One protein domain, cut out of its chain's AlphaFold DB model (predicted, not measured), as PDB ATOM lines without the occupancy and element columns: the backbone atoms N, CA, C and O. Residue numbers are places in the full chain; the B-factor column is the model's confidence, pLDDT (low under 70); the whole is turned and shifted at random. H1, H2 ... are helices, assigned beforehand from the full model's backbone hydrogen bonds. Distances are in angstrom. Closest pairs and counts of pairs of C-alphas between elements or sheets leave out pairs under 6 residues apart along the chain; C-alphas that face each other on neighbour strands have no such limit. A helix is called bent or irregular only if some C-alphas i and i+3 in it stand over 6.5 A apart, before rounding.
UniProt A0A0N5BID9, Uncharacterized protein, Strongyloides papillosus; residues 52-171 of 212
ATOM      1  N   GLU A  52      57.041  55.702 -34.351       62.97
ATOM      2  CA  GLU A  52      55.586  55.875 -34.425       62.97
ATOM      3  C   GLU A  52      54.974  55.166 -35.645       62.97
ATOM      4  O   GLU A  52      53.945  54.502 -35.524       62.97
ATOM      5  N   ALA A  53      55.632  55.230 -36.807       68.56
ATOM      6  CA  ALA A  53      55.204  54.504 -38.003       68.56
ATOM      7  C   ALA A  53      55.318  52.977 -37.837       68.56
ATOM      8  O   ALA A  53      54.426  52.247 -38.266       68.56
ATOM      9  N   GLU A  54      56.377  52.500 -37.182       66.81
ATOM     10  CA  GLU A  54      56.586  51.081 -36.879       66.81
ATOM     11  C   GLU A  54      55.563  50.563 -35.857       66.81
ATOM     12  O   GLU A  54      54.972  49.506 -36.066       66.81
ATOM     13  N   ALA A  55      55.249  51.340 -34.814       70.88
ATOM     14  CA  ALA A  55      54.204  50.999 -33.848       70.88
ATOM     15  C   ALA A  55      52.802  50.949 -34.486       70.88
ATOM     16  O   ALA A  55      51.990  50.085 -34.154       70.88
ATOM     17  N   LEU A  56      52.515  51.849 -35.431       74.69
ATOM     18  CA  LEU A  56      51.230  51.899 -36.130       74.69
ATOM     19  C   LEU A  56      51.100  50.778 -37.178       74.69
ATOM     20  O   LEU A  56      50.008  50.245 -37.370       74.69
ATOM     21  N   ALA A  57      52.208  50.371 -37.806       76.06
ATOM     22  CA  ALA A  57      52.267  49.191 -38.668       76.06
ATOM     23  C   ALA A  57      52.125  47.884 -37.870       76.06
ATOM     24  O   ALA A  57      51.356  47.014 -38.271       76.06
ATOM     25  N   ALA A  58      52.783  47.773 -36.711       74.75
ATOM     26  CA  ALA A  58      52.661  46.620 -35.820       74.75
ATOM     27  C   ALA A  58      51.232  46.458 -35.281       74.75
ATOM     28  O   ALA A  58      50.702  45.350 -35.265       74.75
ATOM     29  N   LYS A  59      50.567  47.564 -34.918       76.50
ATOM     30  CA  LYS A  59      49.167  47.534 -34.474       76.50
ATOM     31  C   LYS A  59      48.214  47.080 -35.586       76.50
ATOM     32  O   LYS A  59      47.339  46.260 -35.338       76.50
ATOM     33  N   LYS A  60      48.408  47.560 -36.821       78.62
ATOM     34  CA  LYS A  60      47.619  47.103 -37.979       78.62
ATOM     35  C   LYS A  60      47.860  45.629 -38.307       78.62
ATOM     36  O   LYS A  60      46.909  44.932 -38.634       78.62
ATOM     37  N   ALA A  61      49.104  45.158 -38.199       80.81
ATOM     38  CA  ALA A  61      49.433  43.750 -38.399       80.81
ATOM     39  C   ALA A  61      48.755  42.856 -37.347       80.81
ATOM     40  O   ALA A  61      48.178  41.837 -37.708       80.81
ATOM     41  N   GLN A  62      48.737  43.276 -36.077       76.88
ATOM     42  CA  GLN A  62      48.008  42.574 -35.015       76.88
ATOM     43  C   GLN A  62      46.493  42.553 -35.259       76.88
ATOM     44  O   GLN A  62      45.875  41.501 -35.143       76.88
ATOM     45  N   GLU A  63      45.889  43.680 -35.647       78.25
ATOM     46  CA  GLU A  63      44.451  43.744 -35.957       78.25
ATOM     47  C   GLU A  63      44.073  42.846 -37.152       78.25
ATOM     48  O   GLU A  63      43.005  42.229 -37.159       78.25
ATOM     49  N   GLU A  64      44.943  42.734 -38.160       79.69
ATOM     50  CA  GLU A  64      44.730  41.850 -39.310       79.69
ATOM     51  C   GLU A  64      44.926  40.369 -38.953       79.69
ATOM     52  O   GLU A  64      44.111  39.537 -39.360       79.69
ATOM     53  N   GLU A  65      45.928  40.031 -38.136       81.94
ATOM     54  CA  GLU A  65      46.103  38.679 -37.589       81.94
ATOM     55  C   GLU A  65      44.902  38.250 -36.735       81.94
ATOM     56  O   GLU A  65      44.387  37.146 -36.913       81.94
ATOM     57  N   GLU A  66      44.395  39.132 -35.869       80.62
ATOM     58  CA  GLU A  66      43.196  38.872 -35.068       80.62
ATOM     59  C   GLU A  66      41.946  38.678 -35.935       80.62
ATOM     60  O   GLU A  66      41.120  37.812 -35.638       80.62
ATOM     61  N   ARG A  67      41.794  39.447 -37.023       84.81
ATOM     62  CA  ARG A  67      40.666  39.289 -37.957       84.81
ATOM     63  C   ARG A  67      40.723  37.941 -38.671       84.81
ATOM     64  O   ARG A  67      39.732  37.217 -38.681       84.81
ATOM     65  N   ILE A  68      41.889  37.577 -39.208       83.44
ATOM     66  CA  ILE A  68      42.107  36.288 -39.880       83.44
ATOM     67  C   ILE A  68      41.873  35.126 -38.908       83.44
ATOM     68  O   ILE A  68      41.303  34.102 -39.285       83.44
ATOM     69  N   GLN A  69      42.303  35.272 -37.656       81.81
ATOM     70  CA  GLN A  69      42.100  34.258 -36.631       81.81
ATOM     71  C   GLN A  69      40.611  34.086 -36.293       81.81
ATOM     72  O   GLN A  69      40.131  32.955 -36.266       81.81
ATOM     73  N   LYS A  70      39.857  35.183 -36.140       79.69
ATOM     74  CA  LYS A  70      38.398  35.132 -35.940       79.69
ATOM     75  C   LYS A  70      37.671  34.484 -37.116       79.69
ATOM     76  O   LYS A  70      36.837  33.614 -36.900       79.69
ATOM     77  N   GLU A  71      38.022  34.830 -38.354       81.88
ATOM     78  CA  GLU A  71      37.426  34.215 -39.553       81.88
ATOM     79  C   GLU A  71      37.700  32.697 -39.620       81.88
ATOM     80  O   GLU A  71      36.829  31.897 -39.986       81.88
ATOM     81  N   LYS A  72      38.900  32.260 -39.220       83.38
ATOM     82  CA  LYS A  72      39.238  30.832 -39.103       83.38
ATOM     83  C   LYS A  72      38.445  30.132 -38.001       83.38
ATOM     84  O   LYS A  72      38.010  28.998 -38.190       83.38
ATOM     85  N   GLU A  73      38.248  30.785 -36.864       75.69
ATOM     86  CA  GLU A  73      37.452  30.241 -35.762       75.69
ATOM     87  C   GLU A  73      35.974  30.119 -36.151       75.69
ATOM     88  O   GLU A  73      35.373  29.059 -35.967       75.69
ATOM     89  N   GLU A  74      35.402  31.149 -36.776       77.50
ATOM     90  CA  GLU A  74      34.014  31.151 -37.253       77.50
ATOM     91  C   GLU A  74      33.762  30.076 -38.316       77.50
ATOM     92  O   GLU A  74      32.794  29.315 -38.216       77.50
ATOM     93  N   SER A  75      34.650  29.957 -39.307       80.88
ATOM     94  CA  SER A  75      34.554  28.895 -40.318       80.88
ATOM     95  C   SER A  75      34.692  27.499 -39.700       80.88
ATOM     96  O   SER A  75      33.928  26.594 -40.048       80.88
ATOM     97  N   GLY A  76      35.578  27.330 -38.713       77.88
ATOM     98  CA  GLY A  76      35.710  26.089 -37.949       77.88
ATOM     99  C   GLY A  76      34.431  25.706 -37.193       77.88
ATOM    100  O   GLY A  76      34.036  24.535 -37.193       77.88
ATOM    101  N   ILE A  77      33.740  26.684 -36.599       77.75
ATOM    102  CA  ILE A  77      32.456  26.471 -35.914       77.75
ATOM    103  C   ILE A  77      31.376  26.046 -36.912       77.75
ATOM    104  O   ILE A  77      30.661  25.072 -36.661       77.75
ATOM    105  N   GLN A  78      31.263  26.730 -38.054       80.94
ATOM    106  CA  GLN A  78      30.280  26.373 -39.083       80.94
ATOM    107  C   GLN A  78      30.494  24.950 -39.606       80.94
ATOM    108  O   GLN A  78      29.537  24.181 -39.742       80.94
ATOM    109  N   ASP A  79      31.749  24.561 -39.823       81.31
ATOM    110  CA  ASP A  79      32.099  23.204 -40.222       81.31
ATOM    111  C   ASP A  79      31.731  22.164 -39.162       81.31
ATOM    112  O   ASP A  79      31.202  21.102 -39.501       81.31
ATOM    113  N   HIS A  80      31.972  22.455 -37.881       76.50
ATOM    114  CA  HIS A  80      31.580  21.567 -36.788       76.50
ATOM    115  C   HIS A  80      30.058  21.395 -36.709       76.50
ATOM    116  O   HIS A  80      29.564  20.274 -36.552       76.50
ATOM    117  N   LEU A  81      29.305  22.488 -36.859       79.19
ATOM    118  CA  LEU A  81      27.843  22.464 -36.867       79.19
ATOM    119  C   LEU A  81      27.299  21.638 -38.031       79.19
ATOM    120  O   LEU A  81      26.398  20.819 -37.834       79.19
ATOM    121  N   ARG A  82      27.880  21.798 -39.225       84.94
ATOM    122  CA  ARG A  82      27.536  20.992 -40.401       84.94
ATOM    123  C   ARG A  82      27.748  19.501 -40.137       84.94
ATOM    124  O   ARG A  82      26.840  18.717 -40.394       84.94
ATOM    125  N   ARG A  83      28.892  19.111 -39.564       80.44
ATOM    126  CA  ARG A  83      29.173  17.704 -39.212       80.44
ATOM    127  C   ARG A  83      28.178  17.162 -38.191       80.44
ATOM    128  O   ARG A  83      27.625  16.087 -38.388       80.44
ATOM    129  N   CYS A  84      27.897  17.920 -37.131       80.06
ATOM    130  CA  CYS A  84      26.920  17.513 -36.116       80.06
ATOM    131  C   CYS A  84      25.528  17.299 -36.717       80.06
ATOM    132  O   CYS A  84      24.830  16.359 -36.339       80.06
ATOM    133  N   LYS A  85      25.126  18.156 -37.660       81.50
ATOM    134  CA  LYS A  85      23.853  18.015 -38.365       81.50
ATOM    135  C   LYS A  85      23.797  16.712 -39.164       81.50
ATOM    136  O   LYS A  85      22.798  16.011 -39.065       81.50
ATOM    137  N   GLU A  86      24.853  16.375 -39.901       79.88
ATOM    138  CA  GLU A  86      24.906  15.127 -40.673       79.88
ATOM    139  C   GLU A  86      24.925  13.881 -39.781       79.88
ATOM    140  O   GLU A  86      24.208  12.928 -40.063       79.88
ATOM    141  N   LEU A  87      25.669  13.893 -38.672       83.38
ATOM    142  CA  LEU A  87      25.675  12.763 -37.733       83.38
ATOM    143  C   LEU A  87      24.302  12.529 -37.114       83.38
ATOM    144  O   LEU A  87      23.817  11.400 -37.094       83.38
ATOM    145  N   ASN A  88      23.651  13.600 -36.660       77.69
ATOM    146  CA  ASN A  88      22.305  13.480 -36.124       77.69
ATOM    147  C   ASN A  88      21.315  13.055 -37.211       77.69
ATOM    148  O   ASN A  88      20.457  12.226 -36.936       77.69
ATOM    149  N   ARG A  89      21.449  13.553 -38.450       80.31
ATOM    150  CA  ARG A  89      20.646  13.069 -39.579       80.31
ATOM    151  C   ARG A  89      20.795  11.560 -39.729       80.31
ATOM    152  O   ARG A  89      19.778  10.886 -39.771       80.31
ATOM    153  N   VAL A  90      22.017  11.023 -39.763       78.50
ATOM    154  CA  VAL A  90      22.218   9.571 -39.876       78.50
ATOM    155  C   VAL A  90      21.600   8.824 -38.697       78.50
ATOM    156  O   VAL A  90      20.928   7.821 -38.909       78.50
ATOM    157  N   SER A  91      21.755   9.339 -37.478       79.50
ATOM    158  CA  SER A  91      21.135   8.743 -36.294       79.50
ATOM    159  C   SER A  91      19.610   8.729 -36.375       79.50
ATOM    160  O   SER A  91      19.008   7.744 -35.977       79.50
ATOM    161  N   PHE A  92      18.978   9.789 -36.878       71.75
ATOM    162  CA  PHE A  92      17.518   9.871 -36.956       71.75
ATOM    163  C   PHE A  92      16.934   9.151 -38.169       71.75
ATOM    164  O   PHE A  92      15.855   8.581 -38.076       71.75
ATOM    165  N   GLU A  93      17.616   9.211 -39.308       72.25
ATOM    166  CA  GLU A  93      17.184   8.554 -40.533       72.25
ATOM    167  C   GLU A  93      17.440   7.050 -40.440       72.25
ATOM    168  O   GLU A  93      16.553   6.260 -40.698       72.25
ATOM    169  N   TYR A  94      18.620   6.611 -40.019       71.44
ATOM    170  CA  TYR A  94      19.001   5.201 -40.126       71.44
ATOM    171  C   TYR A  94      18.978   4.448 -38.793       71.44
ATOM    172  O   TYR A  94      19.239   3.250 -38.801       71.44
ATOM    173  N   ASP A  95      18.674   5.117 -37.674       76.12
ATOM    174  CA  ASP A  95      18.792   4.565 -36.309       76.12
ATOM    175  C   ASP A  95      20.199   4.016 -36.016       76.12
ATOM    176  O   ASP A  95      20.402   3.022 -35.323       76.12
ATOM    177  N   VAL A  96      21.211   4.668 -36.598       79.75
ATOM    178  CA  VAL A  96      22.622   4.308 -36.432       79.75
ATOM    179  C   VAL A  96      23.354   5.437 -35.722       79.75
ATOM    180  O   VAL A  96      23.572   6.510 -36.292       79.75
ATOM    181  N   ASN A  97      23.819   5.177 -34.499       85.31
ATOM    182  CA  ASN A  97      24.765   6.065 -33.834       85.31
ATOM    183  C   ASN A  97      26.178   5.839 -34.390       85.31
ATOM    184  O   ASN A  97      26.904   4.937 -33.967       85.31
ATOM    185  N   LEU A  98      26.573   6.675 -35.353       84.88
ATOM    186  CA  LEU A  98      27.890   6.594 -35.988       84.88
ATOM    187  C   LEU A  98      29.054   6.794 -35.015       84.88
ATOM    188  O   LEU A  98      30.123   6.243 -35.259       84.88
ATOM    189  N   VAL A  99      28.863   7.560 -33.936       86.00
ATOM    190  CA  VAL A  99      29.918   7.786 -32.939       86.00
ATOM    191  C   VAL A  99      30.225   6.481 -32.215       86.00
ATOM    192  O   VAL A  99      31.373   6.047 -32.219       86.00
ATOM    193  N   ASP A 100      29.193   5.809 -31.703       85.50
ATOM    194  CA  ASP A 100      29.349   4.533 -30.997       85.50
ATOM    195  C   ASP A 100      29.873   3.438 -31.933       85.50
ATOM    196  O   ASP A 100      30.722   2.637 -31.550       85.50
ATOM    197  N   LEU A 101      29.402   3.413 -33.185       85.75
ATOM    198  CA  LEU A 101      29.878   2.457 -34.184       85.75
ATOM    199  C   LEU A 101      31.378   2.625 -34.453       85.75
ATOM    200  O   LEU A 101      32.118   1.644 -34.449       85.75
ATOM    201  N   VAL A 102      31.827   3.860 -34.682       86.94
ATOM    202  CA  VAL A 102      33.242   4.156 -34.932       86.94
ATOM    203  C   VAL A 102      34.089   3.902 -33.687       86.94
ATOM    204  O   VAL A 102      35.197   3.382 -33.816       86.94
ATOM    205  N   ASP A 103      33.576   4.213 -32.497       86.44
ATOM    206  CA  ASP A 103      34.248   3.894 -31.238       86.44
ATOM    207  C   ASP A 103      34.460   2.385 -31.091       86.44
ATOM    208  O   ASP A 103      35.594   1.963 -30.870       86.44
ATOM    209  N   ASN A 104      33.432   1.570 -31.338       85.88
ATOM    210  CA  ASN A 104      33.553   0.111 -31.304       85.88
ATOM    211  C   ASN A 104      34.544  -0.407 -32.358       85.88
ATOM    212  O   ASN A 104      35.409  -1.218 -32.045       85.88
ATOM    213  N   MET A 105      34.480   0.094 -33.598       82.88
ATOM    214  CA  MET A 105      35.412  -0.312 -34.661       82.88
ATOM    215  C   MET A 105      36.872  -0.007 -34.310       82.88
ATOM    216  O   MET A 105      37.770  -0.787 -34.633       82.88
ATOM    217  N   ILE A 106      37.125   1.136 -33.673       85.75
ATOM    218  CA  ILE A 106      38.473   1.542 -33.274       85.75
ATOM    219  C   ILE A 106      38.941   0.748 -32.062       85.75
ATOM    220  O   ILE A 106      40.092   0.314 -32.050       85.75
ATOM    221  N   ASP A 107      38.079   0.543 -31.072       83.50
ATOM    222  CA  ASP A 107      38.427  -0.188 -29.858       83.50
ATOM    223  C   ASP A 107      38.686  -1.677 -30.160       83.50
ATOM    224  O   ASP A 107      39.704  -2.217 -29.721       83.50
ATOM    225  N   ASP A 108      37.850  -2.316 -30.985       83.81
ATOM    226  CA  ASP A 108      38.021  -3.722 -31.379       83.81
ATOM    227  C   ASP A 108      39.168  -3.909 -32.386       83.81
ATOM    228  O   ASP A 108      39.941  -4.868 -32.301       83.81
ATOM    229  N   GLY A 109      39.317  -2.982 -33.336       84.75
ATOM    230  CA  GLY A 109      40.363  -3.022 -34.358       84.75
ATOM    231  C   GLY A 109      41.700  -2.495 -33.843       84.75
ATOM    232  O   GLY A 109      42.563  -3.251 -33.400       84.75
ATOM    233  N   MET A 110      41.878  -1.171 -33.889       82.12
ATOM    234  CA  MET A 110      43.135  -0.523 -33.495       82.12
ATOM    235  C   MET A 110      43.493  -0.776 -32.028       82.12
ATOM    236  O   MET A 110      44.671  -0.928 -31.707       82.12
ATOM    237  N   GLY A 111      42.509  -0.817 -31.129       85.31
ATOM    238  CA  GLY A 111      42.741  -1.066 -29.710       85.31
ATOM    239  C   GLY A 111      43.361  -2.435 -29.452       85.31
ATOM    240  O   GLY A 111      44.311  -2.532 -28.668       85.31
ATOM    241  N   SER A 112      42.902  -3.472 -30.160       87.19
ATOM    242  CA  SER A 112      43.483  -4.814 -30.050       87.19
ATOM    243  C   SER A 112      44.901  -4.878 -30.632       87.19
ATOM    244  O   SER A 112      45.796  -5.440 -29.996       87.19
ATOM    245  N   GLU A 113      45.156  -4.228 -31.771       87.12
ATOM    246  CA  GLU A 113      46.496  -4.152 -32.372       87.12
ATOM    247  C   GLU A 113      47.501  -3.410 -31.480       87.12
ATOM    248  O   GLU A 113      48.611  -3.899 -31.251       87.12
ATOM    249  N   ILE A 114      47.112  -2.259 -30.920       87.81
ATOM    250  CA  ILE A 114      47.945  -1.495 -29.979       87.81
ATOM    251  C   ILE A 114      48.261  -2.348 -28.751       87.81
ATOM    252  O   ILE A 114      49.416  -2.397 -28.320       87.81
ATOM    253  N   ASN A 115      47.258  -3.042 -28.205       90.12
ATOM    254  CA  ASN A 115      47.462  -3.914 -27.057       90.12
ATOM    255  C   ASN A 115      48.466  -5.033 -27.381       90.12
ATOM    256  O   ASN A 115      49.386  -5.259 -26.603       90.12
ATOM    257  N   ASN A 116      48.379  -5.661 -28.557       91.69
ATOM    258  CA  ASN A 116      49.331  -6.694 -28.988       91.69
ATOM    259  C   ASN A 116      50.776  -6.169 -29.087       91.69
ATOM    260  O   ASN A 116      51.726  -6.838 -28.660       91.69
ATOM    261  N   ILE A 117      50.963  -4.952 -29.608       91.38
ATOM    262  CA  ILE A 117      52.279  -4.296 -29.658       91.38
ATOM    263  C   ILE A 117      52.794  -4.032 -28.240       91.38
ATOM    264  O   ILE A 117      53.967  -4.282 -27.942       91.38
ATOM    265  N   PHE A 118      51.929  -3.549 -27.347       92.62
ATOM    266  CA  PHE A 118      52.306  -3.269 -25.966       92.62
ATOM    267  C   PHE A 118      52.654  -4.537 -25.185       92.62
ATOM    268  O   PHE A 118      53.673  -4.530 -24.495       92.62
ATOM    269  N   GLU A 119      51.912  -5.630 -25.356       92.75
ATOM    270  CA  GLU A 119      52.235  -6.943 -24.775       92.75
ATOM    271  C   GLU A 119      53.613  -7.440 -25.219       92.75
ATOM    272  O   GLU A 119      54.375  -7.982 -24.419       92.75
ATOM    273  N   THR A 120      53.976  -7.203 -26.480       92.94
ATOM    274  CA  THR A 120      55.241  -7.699 -27.035       92.94
ATOM    275  C   THR A 120      56.435  -6.827 -26.638       92.94
ATOM    276  O   THR A 120      57.530  -7.333 -26.380       92.94
ATOM    277  N   VAL A 121      56.257  -5.504 -26.601       91.75
ATOM    278  CA  VAL A 121      57.378  -4.553 -26.525       91.75
ATOM    279  C   VAL A 121      57.396  -3.763 -25.219       91.75
ATOM    280  O   VAL A 121      58.460  -3.600 -24.614       91.75
ATOM    281  N   LEU A 122      56.242  -3.241 -24.796       90.38
ATOM    282  CA  LEU A 122      56.148  -2.224 -23.749       90.38
ATOM    283  C   LEU A 122      55.989  -2.838 -22.357       90.38
ATOM    284  O   LEU A 122      56.812  -2.571 -21.480       90.38
ATOM    285  N   TYR A 123      54.962  -3.663 -22.146       93.25
ATOM    286  CA  TYR A 123      54.636  -4.223 -20.835       93.25
ATOM    287  C   TYR A 123      55.789  -5.036 -20.238       93.25
ATOM    288  O   TYR A 123      56.131  -4.758 -19.093       93.25
ATOM    289  N   PRO A 124      56.513  -5.903 -20.977       93.75
ATOM    290  CA  PRO A 124      57.637  -6.646 -20.401       93.75
ATOM    291  C   PRO A 124      58.761  -5.746 -19.872       93.75
ATOM    292  O   PRO A 124      59.438  -6.075 -18.897       93.75
ATOM    293  N   ARG A 125      58.990  -4.594 -20.512       93.62
ATOM    294  CA  ARG A 125      59.977  -3.605 -20.047       93.62
ATOM    295  C   ARG A 125      59.453  -2.837 -18.839       93.62
ATOM    296  O   ARG A 125      60.212  -2.590 -17.905       93.62
ATOM    297  N   LEU A 126      58.164  -2.501 -18.847       90.88
ATOM    298  CA  LEU A 126      57.493  -1.817 -17.747       90.88
ATOM    299  C   LEU A 126      57.468  -2.683 -16.478       90.88
ATOM    300  O   LEU A 126      57.753  -2.185 -15.395       90.88
ATOM    301  N   GLU A 127      57.205  -3.984 -16.614       93.81
ATOM    302  CA  GLU A 127      57.223  -4.950 -15.510       93.81
ATOM    303  C   GLU A 127      58.602  -5.052 -14.864       93.81
ATOM    304  O   GLU A 127      58.720  -5.026 -13.638       93.81
ATOM    305  N   LYS A 128      59.659  -5.099 -15.685       93.12
ATOM    306  CA  LYS A 128      61.047  -5.081 -15.201       93.12
ATOM    307  C   LYS A 128      61.376  -3.795 -14.447       93.12
ATOM    308  O   LYS A 128      62.087  -3.854 -13.451       93.12
ATOM    309  N   LEU A 129      60.871  -2.655 -14.916       93.75
ATOM    310  CA  LEU A 129      61.144  -1.352 -14.313       93.75
ATOM    311  C   LEU A 129      60.358  -1.129 -13.015       93.75
ATOM    312  O   LEU A 129      60.900  -0.583 -12.060       93.75
ATOM    313  N   MET A 130      59.099  -1.567 -12.959       91.06
ATOM    314  CA  MET A 130      58.262  -1.444 -11.762       91.06
ATOM    315  C   MET A 130      58.499  -2.557 -10.733       91.06
ATOM    316  O   MET A 130      58.023  -2.446  -9.605       91.06
ATOM    317  N   GLY A 131      59.159  -3.654 -11.116       92.19
ATOM    318  CA  GLY A 131      59.340  -4.830 -10.259       92.19
ATOM    319  C   GLY A 131      58.038  -5.575  -9.938       92.19
ATOM    320  O   GLY A 131      57.999  -6.374  -9.005       92.19
ATOM    321  N   ARG A 132      56.959  -5.316 -10.688       92.00
ATOM    322  CA  ARG A 132      55.642  -5.950 -10.534       92.00
ATOM    323  C   ARG A 132      55.004  -6.190 -11.896       92.00
ATOM    324  O   ARG A 132      55.287  -5.459 -12.842       92.00
ATOM    325  N   LYS A 133      54.113  -7.181 -11.971       90.75
ATOM    326  CA  LYS A 133      53.331  -7.448 -13.183       90.75
ATOM    327  C   LYS A 133      52.385  -6.288 -13.491       90.75
ATOM    328  O   LYS A 133      51.827  -5.689 -12.569       90.75
ATOM    329  N   VAL A 134      52.203  -5.992 -14.774       91.25
ATOM    330  CA  VAL A 134      51.229  -4.998 -15.239       91.25
ATOM    331  C   VAL A 134      49.847  -5.634 -15.161       91.25
ATOM    332  O   VAL A 134      49.624  -6.711 -15.711       91.25
ATOM    333  N   THR A 135      48.921  -4.990 -14.453       92.38
ATOM    334  CA  THR A 135      47.562  -5.520 -14.292       92.38
ATOM    335  C   THR A 135      46.721  -5.254 -15.535       92.38
ATOM    336  O   THR A 135      46.968  -4.296 -16.263       92.38
ATOM    337  N   ASP A 136      45.667  -6.040 -15.754       90.00
ATOM    338  CA  ASP A 136      44.743  -5.813 -16.876       90.00
ATOM    339  C   ASP A 136      44.105  -4.418 -16.843       90.00
ATOM    340  O   ASP A 136      43.776  -3.848 -17.885       90.00
ATOM    341  N   LEU A 137      43.953  -3.842 -15.647       89.19
ATOM    342  CA  LEU A 137      43.438  -2.490 -15.474       89.19
ATOM    343  C   LEU A 137      44.438  -1.442 -15.984       89.19
ATOM    344  O   LEU A 137      44.043  -0.523 -16.701       89.19
ATOM    345  N   ASP A 138      45.729  -1.624 -15.693       88.19
ATOM    346  CA  ASP A 138      46.804  -0.779 -16.225       88.19
ATOM    347  C   ASP A 138      46.875  -0.891 -17.755       88.19
ATOM    348  O   ASP A 138      46.969   0.120 -18.454       88.19
ATOM    349  N   LYS A 139      46.766  -2.111 -18.300       89.88
ATOM    350  CA  LYS A 139      46.782  -2.348 -19.753       89.88
ATOM    351  C   LYS A 139      45.648  -1.604 -20.452       89.88
ATOM    352  O   LYS A 139      45.896  -0.814 -21.367       89.88
ATOM    353  N   LYS A 140      44.417  -1.767 -19.949       87.56
ATOM    354  CA  LYS A 140      43.237  -1.031 -20.430       87.56
ATOM    355  C   LYS A 140      43.433   0.479 -20.335       87.56
ATOM    356  O   LYS A 140      43.058   1.196 -21.259       87.56
ATOM    357  N   PHE A 141      44.036   0.966 -19.252       87.81
ATOM    358  CA  PHE A 141      44.312   2.387 -19.079       87.81
ATOM    359  C   PHE A 141      45.278   2.928 -20.143       87.81
ATOM    360  O   PHE A 141      44.994   3.968 -20.739       87.81
ATOM    361  N   PHE A 142      46.379   2.231 -20.435       87.69
ATOM    362  CA  PHE A 142      47.340   2.669 -21.454       87.69
ATOM    363  C   PHE A 142      46.729   2.711 -22.855       87.69
ATOM    364  O   PHE A 142      46.883   3.711 -23.559       87.69
ATOM    365  N   VAL A 143      46.000   1.660 -23.239       88.06
ATOM    366  CA  VAL A 143      45.329   1.599 -24.546       88.06
ATOM    367  C   VAL A 143      44.297   2.721 -24.656       88.06
ATOM    368  O   VAL A 143      44.334   3.512 -25.598       88.06
ATOM    369  N   ARG A 144      43.437   2.882 -23.643       85.94
ATOM    370  CA  ARG A 144      42.404   3.928 -23.636       85.94
ATOM    371  C   ARG A 144      42.989   5.338 -23.611       85.94
ATOM    372  O   ARG A 144      42.437   6.236 -24.237       85.94
ATOM    373  N   SER A 145      44.119   5.548 -22.943       86.75
ATOM    374  CA  SER A 145      44.827   6.836 -22.956       86.75
ATOM    375  C   SER A 145      45.302   7.206 -24.364       86.75
ATOM    376  O   SER A 145      45.145   8.349 -24.788       86.75
ATOM    377  N   LEU A 146      45.812   6.238 -25.131       86.19
ATOM    378  CA  LEU A 146      46.220   6.468 -26.516       86.19
ATOM    379  C   LEU A 146      45.012   6.733 -27.432       86.19
ATOM    380  O   LEU A 146      45.004   7.698 -28.203       86.19
ATOM    381  N   LEU A 147      43.966   5.909 -27.304       86.19
ATOM    382  CA  LEU A 147      42.738   6.004 -28.103       86.19
ATOM    383  C   LEU A 147      41.872   7.226 -27.756       86.19
ATOM    384  O   LEU A 147      41.032   7.641 -28.552       86.19
ATOM    385  N   SER A 148      42.078   7.836 -26.590       84.75
ATOM    386  CA  SER A 148      41.401   9.072 -26.171       84.75
ATOM    387  C   SER A 148      42.192  10.347 -26.485       84.75
ATOM    388  O   SER A 148      41.727  11.450 -26.174       84.75
ATOM    389  N   SER A 149      43.365  10.221 -27.116       86.19
ATOM    390  CA  SER A 149      44.201  11.361 -27.501       86.19
ATOM    391  C   SER A 149      43.479  12.329 -28.447       86.19
ATOM    392  O   SER A 149      42.595  11.946 -29.214       86.19
ATOM    393  N   ASN A 150      43.880  13.605 -28.432       83.88
ATOM    394  CA  ASN A 150      43.277  14.630 -29.295       83.88
ATOM    395  C   ASN A 150      43.410  14.295 -30.785       83.88
ATOM    396  O   ASN A 150      42.483  14.541 -31.550       83.88
ATOM    397  N   VAL A 151      44.530  13.685 -31.183       85.12
ATOM    398  CA  VAL A 151      44.728  13.207 -32.557       85.12
ATOM    399  C   VAL A 151      43.683  12.150 -32.897       85.12
ATOM    400  O   VAL A 151      43.029  12.255 -33.930       85.12
ATOM    401  N   MET A 152      43.462  11.180 -32.005       85.31
ATOM    402  CA  MET A 152      42.455  10.146 -32.230       85.31
ATOM    403  C   MET A 152      41.040  10.723 -32.289       85.31
ATOM    404  O   MET A 152      40.272  10.336 -33.161       85.31
ATOM    405  N   LYS A 153      40.701  11.690 -31.429       84.44
ATOM    406  CA  LYS A 153      39.401  12.383 -31.473       84.44
ATOM    407  C   LYS A 153      39.159  13.068 -32.819       84.44
ATOM    408  O   LYS A 153      38.104  12.883 -33.412       84.44
ATOM    409  N   VAL A 154      40.150  13.798 -33.335       84.88
ATOM    410  CA  VAL A 154      40.052  14.452 -34.652       84.88
ATOM    411  C   VAL A 154      39.879  13.420 -35.768       84.88
ATOM    412  O   VAL A 154      39.062  13.615 -36.670       84.88
ATOM    413  N   THR A 155      40.609  12.307 -35.702       85.25
ATOM    414  CA  THR A 155      40.488  11.213 -36.673       85.25
ATOM    415  C   THR A 155      39.112  10.552 -36.614       85.25
ATOM    416  O   THR A 155      38.501  10.355 -37.663       85.25
ATOM    417  N   LYS A 156      38.590  10.275 -35.410       88.12
ATOM    418  CA  LYS A 156      37.239   9.743 -35.173       88.12
ATOM    419  C   LYS A 156      36.177  10.648 -35.782       88.12
ATOM    420  O   LYS A 156      35.396  10.196 -36.614       88.12
ATOM    421  N   ASP A 157      36.219  11.939 -35.464       84.94
ATOM    422  CA  ASP A 157      35.289  12.927 -36.013       84.94
ATOM    423  C   ASP A 157      35.336  12.964 -37.545       84.94
ATOM    424  O   ASP A 157      34.300  13.078 -38.204       84.94
ATOM    425  N   LYS A 158      36.535  12.855 -38.135       85.69
ATOM    426  CA  LYS A 158      36.686  12.865 -39.591       85.69
ATOM    427  C   LYS A 158      36.193  11.577 -40.245       85.69
ATOM    428  O   LYS A 158      35.633  11.629 -41.343       85.69
ATOM    429  N   LEU A 159      36.380  10.438 -39.588       87.19
ATOM    430  CA  LEU A 159      35.863   9.158 -40.049       87.19
ATOM    431  C   LEU A 159      34.330   9.157 -40.015       87.19
ATOM    432  O   LEU A 159      33.711   8.842 -41.028       87.19
ATOM    433  N   CYS A 160      33.730   9.614 -38.913       86.88
ATOM    434  CA  CYS A 160      32.283   9.784 -38.773       86.88
ATOM    435  C   CYS A 160      31.699  10.692 -39.872       86.88
ATOM    436  O   CYS A 160      30.719  10.325 -40.516       86.88
ATOM    437  N   ASP A 161      32.332  11.840 -40.140       85.19
ATOM    438  CA  ASP A 161      31.962  12.761 -41.229       85.19
ATOM    439  C   ASP A 161      32.023  12.081 -42.606       85.19
ATOM    440  O   ASP A 161      31.084  12.151 -43.402       85.19
ATOM    441  N   THR A 162      33.109  11.358 -42.876       86.81
ATOM    442  CA  THR A 162      33.297  10.648 -44.149       86.81
ATOM    443  C   THR A 162      32.242   9.561 -44.331       86.81
ATOM    444  O   THR A 162      31.671   9.435 -45.413       86.81
ATOM    445  N   ILE A 163      31.941   8.803 -43.274       85.25
ATOM    446  CA  ILE A 163      30.935   7.744 -43.324       85.25
ATOM    447  C   ILE A 163      29.545   8.335 -43.581       85.25
ATOM    448  O   ILE A 163      28.852   7.892 -44.501       85.25
ATOM    449  N   ALA A 164      29.171   9.367 -42.819       83.00
ATOM    450  CA  ALA A 164      27.880  10.035 -42.939       83.00
ATOM    451  C   ALA A 164      27.653  10.621 -44.340       83.00
ATOM    452  O   ALA A 164      26.573  10.480 -44.907       83.00
ATOM    453  N   THR A 165      28.676  11.250 -44.921       79.56
ATOM    454  CA  THR A 165      28.569  11.919 -46.227       79.56
ATOM    455  C   THR A 165      28.688  10.967 -47.417       79.56
ATOM    456  O   THR A 165      28.039  11.184 -48.439       79.56
ATOM    457  N   THR A 166      29.492   9.907 -47.303       82.88
ATOM    458  CA  THR A 166      29.797   9.009 -48.430       82.88
ATOM    459  C   THR A 166      28.799   7.860 -48.543       82.88
ATOM    460  O   THR A 166      28.349   7.541 -49.644       82.88
ATOM    461  N   TYR A 167      28.446   7.234 -47.417       79.56
ATOM    462  CA  TYR A 167      27.646   6.004 -47.416       79.56
ATOM    463  C   TYR A 167      26.169   6.260 -47.120       79.56
ATOM    464  O   TYR A 167      25.306   5.623 -47.725       79.56
ATOM    465  N   PHE A 168      25.857   7.232 -46.264       75.56
ATOM    466  CA  PHE A 168      24.480   7.570 -45.912       75.56
ATOM    467  C   PHE A 168      23.970   8.724 -46.770       75.56
ATOM    468  O   PHE A 168      23.917   9.876 -46.339       75.56
ATOM    469  N   LYS A 169      23.582   8.424 -48.013       68.12
ATOM    470  CA  LYS A 169      23.059   9.439 -48.939       68.12
ATOM    471  C   LYS A 169      21.839  10.151 -48.346       68.12
ATOM    472  O   LYS A 169      20.978   9.528 -47.728       68.12
ATOM    473  N   ASN A 170      21.758  11.460 -48.569       64.25
ATOM    474  CA  ASN A 170      20.562  12.238 -48.272       64.25
ATOM    475  C   ASN A 170      19.494  11.888 -49.315       64.25
ATOM    476  O   ASN A 170      19.541  12.356 -50.454       64.25
ATOM    477  N   ILE A 171      18.570  11.007 -48.943       58.50
ATOM    478  CA  ILE A 171      17.445  10.635 -49.793       58.50
ATOM    479  C   ILE A 171      16.230  11.364 -49.235       58.50
ATOM    480  O   ILE A 171      15.481  10.817 -48.433       58.50
TER     481      ILE A 171
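What this domain is: This is residues 52 to 171 of the 212 residues of an uncharacterized protein of Strongyloides papillosus (UniProt A0A0N5BID9). A wide, flat V of helices: the long helix H1 makes one limb, and the short helices H2, H3 and H4 make the other, with H5 inside the corner, packing on H1 and H2. Residues 52 to 79 of H1 stick out as a free arm, while H3 leads away from the corner in two arms, H3a and H3b, and H4 turns back toward H5, packing on H3a at a steep tilt of 53 degrees, opposite ways. The printed part has 120 residues with five named helices, H1 to H5 in chain order, and no named strand; the class is all helix. It is extended, with a radius of gyration of the C-alphas of 22.3 A and spans of 66 by 53 by 18 A.

Where its parts are: H1, residues 52 to 94, runs 62.8 A from C-alpha 52 at (55.586, 55.875, -34.425) to C-alpha 94 at (19.001, 5.201, -40.126). H5, residues 150 to 166, measures 24.1 A and ends at C-alpha 166 at (29.797, 9.009, -48.430). H2 is residues 98 to 108, 15.2 A, and H4 is residues 136 to 147, 16.4 A. H3, residues 110 to 130, was assigned as one helix by its hydrogen bonds but is bent: C-alphas 120 and 123 are 7.1 A apart. Its arms are H3a, residues 110 to 120, 15.5 A, and H3b, residues 123 to 130, 10.2 A, at a steep tilt of 58 degrees.

How they stand to each other: H1 touches H5 with residues 83 to 90 alone, at a steep tilt of 55 degrees; the closest C-alphas, of Arg 83 and Asp 161, are 6.0 A apart. H1 and H2 only just touch, with 3 pairs of C-alphas within 8 A, the closest Leu 87 and Leu 98 at 6.8 A, about perpendicular at 89 degrees. H2 touches H5, closest C-alphas Leu 98 and Cys 160 at 6.1 A. H3a touches H4, closest C-alphas Gly 111 and Val 143 at 6.4 A. H1 and H4 are apart. In H1, H2, H3a, H3b, H4 and H5 every O i to N i+4 pair is within hydrogen-bond range.

The domain as a whole: The two C-alphas farthest apart, of Glu 52 and Lys 133, are 66.8 A apart. The printed part has no cut, and its four links between helices are tight. The mean pLDDT of the printed part is 83.3; residues 52 to 54 and 169 to 171 are under 70.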